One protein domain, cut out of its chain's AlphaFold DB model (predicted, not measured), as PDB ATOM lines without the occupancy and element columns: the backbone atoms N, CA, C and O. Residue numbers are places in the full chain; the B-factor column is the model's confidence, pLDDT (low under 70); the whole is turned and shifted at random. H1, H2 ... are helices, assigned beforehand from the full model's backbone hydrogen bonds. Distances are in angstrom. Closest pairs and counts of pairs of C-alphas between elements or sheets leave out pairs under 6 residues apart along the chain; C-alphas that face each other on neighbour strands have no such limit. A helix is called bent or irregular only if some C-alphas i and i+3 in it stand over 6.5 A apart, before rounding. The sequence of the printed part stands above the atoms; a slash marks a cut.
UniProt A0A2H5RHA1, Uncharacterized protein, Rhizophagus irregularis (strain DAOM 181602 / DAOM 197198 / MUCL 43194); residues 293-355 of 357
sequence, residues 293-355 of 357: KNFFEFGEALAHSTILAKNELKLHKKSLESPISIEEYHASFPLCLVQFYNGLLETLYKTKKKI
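What this domain is: This is residues 293 to 355 of the 357 residues of an uncharacterized protein of Rhizophagus irregularis (strain DAOM 181602 / DAOM 197198 / MUCL 43194) (UniProt A0A2H5RHA1). Two long helices, H5 and H1, make an open V, meeting near the start of H5 and the end of H1; three short helices, H2, H3 and H4, form a winding loop that joins them beyond the closed end. The printed part has 63 residues with five named helices, H1 to H5 in chain order, and no named strand: all helix. It is loose, radius of gyration of the C-alphas 14.2 A, and flat, spanning 41 by 31 by 13 A.

Where its parts are: H5, residues 335 to 353, is 26.5 A long, ending at C-alpha 353 (-29.181, -3.903, -4.622). H1, residues 293 to 308, is 22.8 A long, beginning at C-alpha 293 (-11.067, -27.258, -9.003). H2 is residues 310 to 315, H3 317 to 321, H4 326 to 331.

How they stand to each other: H5 touches H1 with residues 336 to 337 alone, closest C-alphas Cys 336 and Ser 305, 6.9 A, at a steep tilt of 44 degrees, opposite ways. H4 is close to H5 but not clearly touching, closest C-alphas His 330 and Val 338, 7.1 A. H3 and H4 only just touch, with 3 pairs of C-alphas within 8 A, and only at the corner, closest C-alphas Leu 320 and Tyr 329, 5.7 A. H1 and H2 meet only through their link. In each helix every O i to N i+4 pair is within hydrogen-bond range.

The domain as a whole: The C-alphas farthest apart, Leu 315 and Ile 355, are 42.4 A apart. The printed part has no cut, and its four links between helices are tight. Residue 355 alone has pLDDT under 70.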
ATOM      1  N   LYS A 293     -12.509 -27.134  -9.259       81.75
ATOM      2  CA  LYS A 293     -11.067 -27.258  -9.003       81.75
ATOM      3  C   LYS A 293     -10.375 -25.896  -8.892       81.75
ATOM      4  O   LYS A 293      -9.543 -25.717  -8.015       81.75
ATOM      5  N   ASN A 294     -10.760 -24.913  -9.707       84.06
ATOM      6  CA  ASN A 294     -10.144 -23.583  -9.664       84.06
ATOM      7  C   ASN A 294     -10.495 -22.811  -8.384       84.06
ATOM      8  O   ASN A 294      -9.694 -22.008  -7.919       84.06
ATOM      9  N   PHE A 295     -11.666 -23.066  -7.789       84.06
ATOM     10  CA  PHE A 295     -12.010 -22.513  -6.477       84.06
ATOM     11  C   PHE A 295     -11.220 -23.185  -5.344       84.06
ATOM     12  O   PHE A 295     -10.839 -22.506  -4.395       84.06
ATOM     13  N   PHE A 296     -10.925 -24.486  -5.464       83.19
ATOM     14  CA  PHE A 296     -10.034 -25.192  -4.540       83.19
ATOM     15  C   PHE A 296      -8.592 -24.660  -4.628       83.19
ATOM     16  O   PHE A 296      -8.046 -24.230  -3.618       83.19
ATOM     17  N   GLU A 297      -8.024 -24.584  -5.838       86.44
ATOM     18  CA  GLU A 297      -6.687 -24.021  -6.112       86.44
ATOM     19  C   GLU A 297      -6.566 -22.569  -5.600       86.44
ATOM     20  O   GLU A 297      -5.555 -22.180  -5.017       86.44
ATOM     21  N   PHE A 298      -7.622 -21.762  -5.757       88.50
ATOM     22  CA  PHE A 298      -7.689 -20.416  -5.186       88.50
ATOM     23  C   PHE A 298      -7.691 -20.425  -3.646       88.50
ATOM     24  O   PHE A 298      -6.994 -19.621  -3.027       88.50
ATOM     25  N   GLY A 299      -8.455 -21.327  -3.021       88.19
ATOM     26  CA  GLY A 299      -8.497 -21.484  -1.565       88.19
ATOM     27  C   GLY A 299      -7.148 -21.906  -0.978       88.19
ATOM     28  O   GLY A 299      -6.720 -21.352   0.032       88.19
ATOM     29  N   GLU A 300      -6.443 -22.814  -1.650       90.44
ATOM     30  CA  GLU A 300      -5.082 -23.234  -1.308       90.44
ATOM     31  C   GLU A 300      -4.083 -22.066  -1.400       90.44
ATOM     32  O   GLU A 300      -3.350 -21.788  -0.449       90.44
ATOM     33  N   ALA A 301      -4.103 -21.302  -2.498       89.25
ATOM     34  CA  ALA A 301      -3.257 -20.117  -2.658       89.25
ATOM     35  C   ALA A 301      -3.541 -19.031  -1.598       89.25
ATOM     36  O   ALA A 301      -2.612 -18.386  -1.093       89.25
ATOM     37  N   LEU A 302      -4.811 -18.840  -1.221       90.12
ATOM     38  CA  LEU A 302      -5.219 -17.926  -0.153       90.12
ATOM     39  C   LEU A 302      -4.737 -18.413   1.225       90.12
ATOM     40  O   LEU A 302      -4.257 -17.605   2.027       90.12
ATOM     41  N   ALA A 303      -4.804 -19.721   1.488       88.81
ATOM     42  CA  ALA A 303      -4.298 -20.329   2.716       88.81
ATOM     43  C   ALA A 303      -2.776 -20.155   2.843       88.81
ATOM     44  O   ALA A 303      -2.312 -19.623   3.853       88.81
ATOM     45  N   HIS A 304      -2.001 -20.483   1.803       87.69
ATOM     46  CA  HIS A 304      -0.548 -20.273   1.791       87.69
ATOM     47  C   HIS A 304      -0.174 -18.794   1.982       87.69
ATOM     48  O   HIS A 304       0.682 -18.472   2.807       87.69
ATOM     49  N   SER A 305      -0.881 -17.875   1.314       87.88
ATOM     50  CA  SER A 305      -0.690 -16.427   1.499       87.88
ATOM     51  C   SER A 305      -0.952 -15.980   2.946       87.88
ATOM     52  O   SER A 305      -0.231 -15.141   3.481       87.88
ATOM     53  N   THR A 306      -1.958 -16.563   3.603       85.31
ATOM     54  CA  THR A 306      -2.293 -16.284   5.009       85.31
ATOM     55  C   THR A 306      -1.240 -16.847   5.971       85.31
ATOM     56  O   THR A 306      -0.876 -16.187   6.943       85.31
ATOM     57  N   ILE A 307      -0.704 -18.041   5.688       84.75
ATOM     58  CA  ILE A 307       0.372 -18.666   6.473       84.75
ATOM     59  C   ILE A 307       1.663 -17.839   6.386       84.75
ATOM     60  O   ILE A 307       2.318 -17.634   7.406       84.75
ATOM     61  N   LEU A 308       2.005 -17.296   5.214       85.56
ATOM     62  CA  LEU A 308       3.153 -16.393   5.062       85.56
ATOM     63  C   LEU A 308       2.971 -15.090   5.867       85.56
ATOM     64  O   LEU A 308       3.907 -14.629   6.522       85.56
ATOM     65  N   ALA A 309       1.747 -14.557   5.926       84.75
ATOM     66  CA  ALA A 309       1.401 -13.391   6.742       84.75
ATOM     67  C   ALA A 309       1.325 -13.669   8.268       84.75
ATOM     68  O   ALA A 309       1.059 -12.761   9.058       84.75
ATOM     69  N   LYS A 310       1.623 -14.893   8.736       82.12
ATOM     70  CA  LYS A 310       1.662 -15.262  10.172       82.12
ATOM     71  C   LYS A 310       2.591 -14.372  11.005       82.12
ATOM     72  O   LYS A 310       2.348 -14.188  12.198       82.12
ATOM     73  N   ASN A 311       3.640 -13.808  10.406       80.31
ATOM     74  CA  ASN A 311       4.536 -12.872  11.093       80.31
ATOM     75  C   ASN A 311       3.902 -11.482  11.291       80.31
ATOM     76  O   ASN A 311       4.102 -10.879  12.344       80.31
ATOM     77  N   GLU A 312       3.085 -11.014  10.345       79.44
ATOM     78  CA  GLU A 312       2.302  -9.774  10.469       79.44
ATOM     79  C   GLU A 312       1.222  -9.938  11.549       79.44
ATOM     80  O   GLU A 312       1.135  -9.132  12.473       79.44
ATOM     81  N   LEU A 313       0.489 -11.060  11.521       82.19
ATOM     82  CA  LEU A 313      -0.497 -11.426  12.548       82.19
ATOM     83  C   LEU A 313       0.106 -11.470  13.964       82.19
ATOM     84  O   LEU A 313      -0.525 -11.026  14.920       82.19
ATOM     85  N   LYS A 314       1.339 -11.975  14.117       83.88
ATOM     86  CA  LYS A 314       2.066 -11.947  15.400       83.88
ATOM     87  C   LYS A 314       2.409 -10.525  15.848       83.88
ATOM     88  O   LYS A 314       2.329 -10.241  17.041       83.88
ATOM     89  N   LEU A 315       2.789  -9.645  14.920       84.94
ATOM     90  CA  LEU A 315       3.139  -8.251  15.212       84.94
ATOM     91  C   LEU A 315       1.904  -7.453  15.661       84.94
ATOM     92  O   LEU A 315       1.979  -6.700  16.631       84.94
ATOM     93  N   HIS A 316       0.756  -7.694  15.026       84.44
ATOM     94  CA  HIS A 316      -0.523  -7.046  15.338       84.44
ATOM     95  C   HIS A 316      -1.389  -7.803  16.361       84.44
ATOM     96  O   HIS A 316      -2.527  -7.406  16.605       84.44
ATOM     97  N   LYS A 317      -0.857  -8.846  17.023       86.31
ATOM     98  CA  LYS A 317      -1.611  -9.733  17.933       86.31
ATOM     99  C   LYS A 317      -2.491  -8.975  18.940       86.31
ATOM    100  O   LYS A 317      -3.659  -9.310  19.087       86.31
ATOM    101  N   LYS A 318      -1.981  -7.905  19.563       85.50
ATOM    102  CA  LYS A 318      -2.747  -7.099  20.536       85.50
ATOM    103  C   LYS A 318      -3.956  -6.380  19.927       85.50
ATOM    104  O   LYS A 318      -5.014  -6.373  20.547       85.50
ATOM    105  N   SER A 319      -3.813  -5.808  18.730       84.88
ATOM    106  CA  SER A 319      -4.906  -5.144  18.001       84.88
ATOM    107  C   SER A 319      -5.913  -6.144  17.421       84.88
ATOM    108  O   SER A 319      -7.041  -5.772  17.125       84.88
ATOM    109  N   LEU A 320      -5.540  -7.421  17.294       85.44
ATOM    110  CA  LEU A 320      -6.448  -8.504  16.907       85.44
ATOM    111  C   LEU A 320      -7.193  -9.106  18.111       85.44
ATOM    112  O   LEU A 320      -8.369  -9.431  17.993       85.44
ATOM    113  N   GLU A 321      -6.542  -9.230  19.271       88.38
ATOM    114  CA  GLU A 321      -7.162  -9.742  20.506       88.38
ATOM    115  C   GLU A 321      -8.040  -8.699  21.217       88.38
ATOM    116  O   GLU A 321      -9.039  -9.053  21.840       88.38
ATOM    117  N   SER A 322      -7.672  -7.416  21.147       88.38
ATOM    118  CA  SER A 322      -8.371  -6.317  21.826       88.38
ATOM    119  C   SER A 322      -8.350  -5.016  20.995       88.38
ATOM    120  O   SER A 322      -7.776  -4.019  21.447       88.38
ATOM    121  N   PRO A 323      -8.965  -5.000  19.795       89.00
ATOM    122  CA  PRO A 323      -9.079  -3.800  18.957       89.00
ATOM    123  C   PRO A 323      -9.836  -2.666  19.660       89.00
ATOM    124  O   PRO A 323     -10.791  -2.901  20.402       89.00
ATOM    125  N   ILE A 324      -9.461  -1.421  19.363       90.75
ATOM    126  CA  ILE A 324     -10.149  -0.211  19.836       90.75
ATOM    127  C   ILE A 324     -11.358   0.110  18.936       90.75
ATOM    128  O   ILE A 324     -12.347   0.673  19.409       90.75
ATOM    129  N   SER A 325     -11.315  -0.269  17.653       91.56
ATOM    130  CA  SER A 325     -12.445  -0.156  16.720       91.56
ATOM    131  C   SER A 325     -12.464  -1.277  15.672       91.56
ATOM    132  O   SER A 325     -11.489  -2.012  15.500       91.56
ATOM    133  N   ILE A 326     -13.578  -1.413  14.944       85.50
ATOM    134  CA  ILE A 326     -13.707  -2.418  13.877       85.50
ATOM    135  C   ILE A 326     -12.791  -2.116  12.680       85.50
ATOM    136  O   ILE A 326     -12.316  -3.039  12.021       85.50
ATOM    137  N   GLU A 327     -12.483  -0.841  12.438       89.06
ATOM    138  CA  GLU A 327     -11.522  -0.392  11.431       89.06
ATOM    139  C   GLU A 327     -10.087  -0.775  11.814       89.06
ATOM    140  O   GLU A 327      -9.337  -1.225  10.953       89.06
ATOM    141  N   GLU A 328      -9.705  -0.664  13.095       87.06
ATOM    142  CA  GLU A 328      -8.394  -1.138  13.570       87.06
ATOM    143  C   GLU A 328      -8.279  -2.662  13.446       87.06
ATOM    144  O   GLU A 328      -7.268  -3.169  12.953       87.06
ATOM    145  N   TYR A 329      -9.328  -3.392  13.842       88.56
ATOM    146  CA  TYR A 329      -9.388  -4.846  13.696       88.56
ATOM    147  C   TYR A 329      -9.206  -5.255  12.230       88.56
ATOM    148  O   TYR A 329      -8.328  -6.052  11.917       88.56
ATOM    149  N   HIS A 330      -9.982  -4.654  11.320       87.62
ATOM    150  CA  HIS A 330      -9.918  -4.897   9.874       87.62
ATOM    151  C   HIS A 330      -8.548  -4.558   9.274       87.62
ATOM    152  O   HIS A 330      -7.990  -5.375   8.544       87.62
ATOM    153  N   ALA A 331      -7.968  -3.409   9.636       87.25
ATOM    154  CA  ALA A 331      -6.645  -2.989   9.175       87.25
ATOM    155  C   ALA A 331      -5.494  -3.859   9.719       87.25
ATOM    156  O   ALA A 331      -4.402  -3.839   9.156       87.25
ATOM    157  N   SER A 332      -5.733  -4.624  10.789       88.38
ATOM    158  CA  SER A 332      -4.757  -5.540  11.394       88.38
ATOM    159  C   SER A 332      -4.719  -6.932  10.739       88.38
ATOM    160  O   SER A 332      -3.856  -7.740  11.088       88.38
ATOM    161  N   PHE A 333      -5.633  -7.244   9.807       88.06
ATOM    162  CA  PHE A 333      -5.605  -8.510   9.062       88.06
ATOM    163  C   PHE A 333      -4.650  -8.471   7.858       88.06
ATOM    164  O   PHE A 333      -4.505  -7.432   7.212       88.06
ATOM    165  N   PRO A 334      -4.083  -9.632   7.467       88.56
ATOM    166  CA  PRO A 334      -3.371  -9.804   6.209       88.56
ATOM    167  C   PRO A 334      -4.159  -9.257   5.021       88.56
ATOM    168  O   PRO A 334      -5.326  -9.608   4.808       88.56
ATOM    169  N   LEU A 335      -3.492  -8.441   4.203       87.00
ATOM    170  CA  LEU A 335      -4.119  -7.732   3.086       87.00
ATOM    171  C   LEU A 335      -4.823  -8.684   2.101       87.00
ATOM    172  O   LEU A 335      -5.859  -8.332   1.543       87.00
ATOM    173  N   CYS A 336      -4.310  -9.904   1.919       85.88
ATOM    174  CA  CYS A 336      -4.922 -10.932   1.074       85.88
ATOM    175  C   CYS A 336      -6.336 -11.335   1.540       85.88
ATOM    176  O   CYS A 336      -7.247 -11.420   0.715       85.88
ATOM    177  N   LEU A 337      -6.546 -11.513   2.849       88.69
ATOM    178  CA  LEU A 337      -7.854 -11.826   3.432       88.69
ATOM    179  C   LEU A 337      -8.795 -10.623   3.353       88.69
ATOM    180  O   LEU A 337      -9.945 -10.768   2.943       88.69
ATOM    181  N   VAL A 338      -8.289  -9.432   3.690       90.25
ATOM    182  CA  VAL A 338      -9.039  -8.169   3.607       90.25
ATOM    183  C   VAL A 338      -9.582  -7.949   2.193       90.25
ATOM    184  O   VAL A 338     -10.778  -7.718   2.018       90.25
ATOM    185  N   GLN A 339      -8.731  -8.075   1.172       89.88
ATOM    186  CA  GLN A 339      -9.129  -7.895  -0.227       89.88
ATOM    187  C   GLN A 339     -10.099  -8.984  -0.703       89.88
ATOM    188  O   GLN A 339     -11.067  -8.670  -1.399       89.88
ATOM    189  N   PHE A 340      -9.899 -10.244  -0.292       90.88
ATOM    190  CA  PHE A 340     -10.823 -11.337  -0.605       90.88
ATOM    191  C   PHE A 340     -12.235 -11.074  -0.061       90.88
ATOM    192  O   PHE A 340     -13.202 -11.078  -0.828       90.88
ATOM    193  N   TYR A 341     -12.364 -10.796   1.242       90.12
ATOM    194  CA  TYR A 341     -13.669 -10.557   1.859       90.12
ATOM    195  C   TYR A 341     -14.323  -9.270   1.350       90.12
ATOM    196  O   TYR A 341     -15.520  -9.288   1.066       90.12
ATOM    197  N   ASN A 342     -13.561  -8.189   1.150       90.44
ATOM    198  CA  ASN A 342     -14.093  -6.956   0.568       90.44
ATOM    199  C   ASN A 342     -14.659  -7.205  -0.841       90.44
ATOM    200  O   ASN A 342     -15.817  -6.878  -1.094       90.44
ATOM    201  N   GLY A 343     -13.898  -7.846  -1.737       88.38
ATOM    202  CA  GLY A 343     -14.349  -8.129  -3.104       88.38
ATOM    203  C   GLY A 343     -15.578  -9.046  -3.165       88.38
ATOM    204  O   GLY A 343     -16.466  -8.836  -4.001       88.38
ATOM    205  N   LEU A 344     -15.663 -10.026  -2.257       90.62
ATOM    206  CA  LEU A 344     -16.814 -10.917  -2.108       90.62
ATOM    207  C   LEU A 344     -18.056 -10.160  -1.611       90.62
ATOM    208  O   LEU A 344     -19.090 -10.164  -2.282       90.62
ATOM    209  N   LEU A 345     -17.953  -9.484  -0.462       91.12
ATOM    210  CA  LEU A 345     -19.064  -8.780   0.183       91.12
ATOM    211  C   LEU A 345     -19.580  -7.621  -0.674       91.12
ATOM    212  O   LEU A 345     -20.789  -7.486  -0.857       91.12
ATOM    213  N   GLU A 346     -18.684  -6.826  -1.264       90.94
ATOM    214  CA  GLU A 346     -19.050  -5.720  -2.149       90.94
ATOM    215  C   GLU A 346     -19.785  -6.226  -3.400       90.94
ATOM    216  O   GLU A 346     -20.791  -5.641  -3.814       90.94
ATOM    217  N   THR A 347     -19.336  -7.341  -3.987       86.00
ATOM    218  CA  THR A 347     -20.002  -7.947  -5.151       86.00
ATOM    219  C   THR A 347     -21.384  -8.492  -4.786       86.00
ATOM    220  O   THR A 347     -22.338  -8.258  -5.533       86.00
ATOM    221  N   LEU A 348     -21.529  -9.164  -3.638       89.69
ATOM    222  CA  LEU A 348     -22.822  -9.657  -3.150       89.69
ATOM    223  C   LEU A 348     -23.788  -8.500  -2.856       89.69
ATOM    224  O   LEU A 348     -24.924  -8.518  -3.331       89.69
ATOM    225  N   TYR A 349     -23.329  -7.459  -2.159       89.38
ATOM    226  CA  TYR A 349     -24.125  -6.275  -1.834       89.38
ATOM    227  C   TYR A 349     -24.593  -5.527  -3.091       89.38
ATOM    228  O   TYR A 349     -25.790  -5.284  -3.263       89.38
ATOM    229  N   LYS A 350     -23.675  -5.235  -4.026       87.88
ATOM    230  CA  LYS A 350     -24.002  -4.599  -5.316       87.88
ATOM    231  C   LYS A 350     -24.974  -5.437  -6.150       87.88
ATOM    232  O   LYS A 350     -25.794  -4.867  -6.865       87.88
ATOM    233  N   THR A 351     -24.895  -6.766  -6.070       83.88
ATOM    234  CA  THR A 351     -25.821  -7.665  -6.779       83.88
ATOM    235  C   THR A 351     -27.197  -7.682  -6.115       83.88
ATOM    236  O   THR A 351     -28.188  -7.557  -6.823       83.88
ATOM    237  N   LYS A 352     -27.277  -7.739  -4.776       86.44
ATOM    238  CA  LYS A 352     -28.549  -7.661  -4.038       86.44
ATOM    239  C   LYS A 352     -29.281  -6.345  -4.313       86.44
ATOM    240  O   LYS A 352     -30.484  -6.371  -4.539       86.44
ATOM    241  N   LYS A 353     -28.568  -5.211  -4.340       83.56
ATOM    242  CA  LYS A 353     -29.181  -3.903  -4.622       83.56
ATOM    243  C   LYS A 353     -29.855  -3.860  -6.004       83.56
ATOM    244  O   LYS A 353     -31.007  -3.465  -6.096       83.56
ATOM    245  N   LYS A 354     -29.193  -4.383  -7.044       76.69
ATOM    246  CA  LYS A 354     -29.716  -4.487  -8.428       76.69
ATOM    247  C   LYS A 354     -30.916  -5.434  -8.629       76.69
ATOM    248  O   LYS A 354     -31.293  -5.680  -9.769       76.69
ATOM    249  N   ILE A 355     -31.419  -6.058  -7.566       65.50
ATOM    250  CA  ILE A 355     -32.614  -6.922  -7.584       65.50
ATOM    251  C   ILE A 355     -33.797  -6.217  -6.886       65.50
ATOM    252  O   ILE A 355     -34.926  -6.690  -6.962       65.50
TER     253      ILE A 355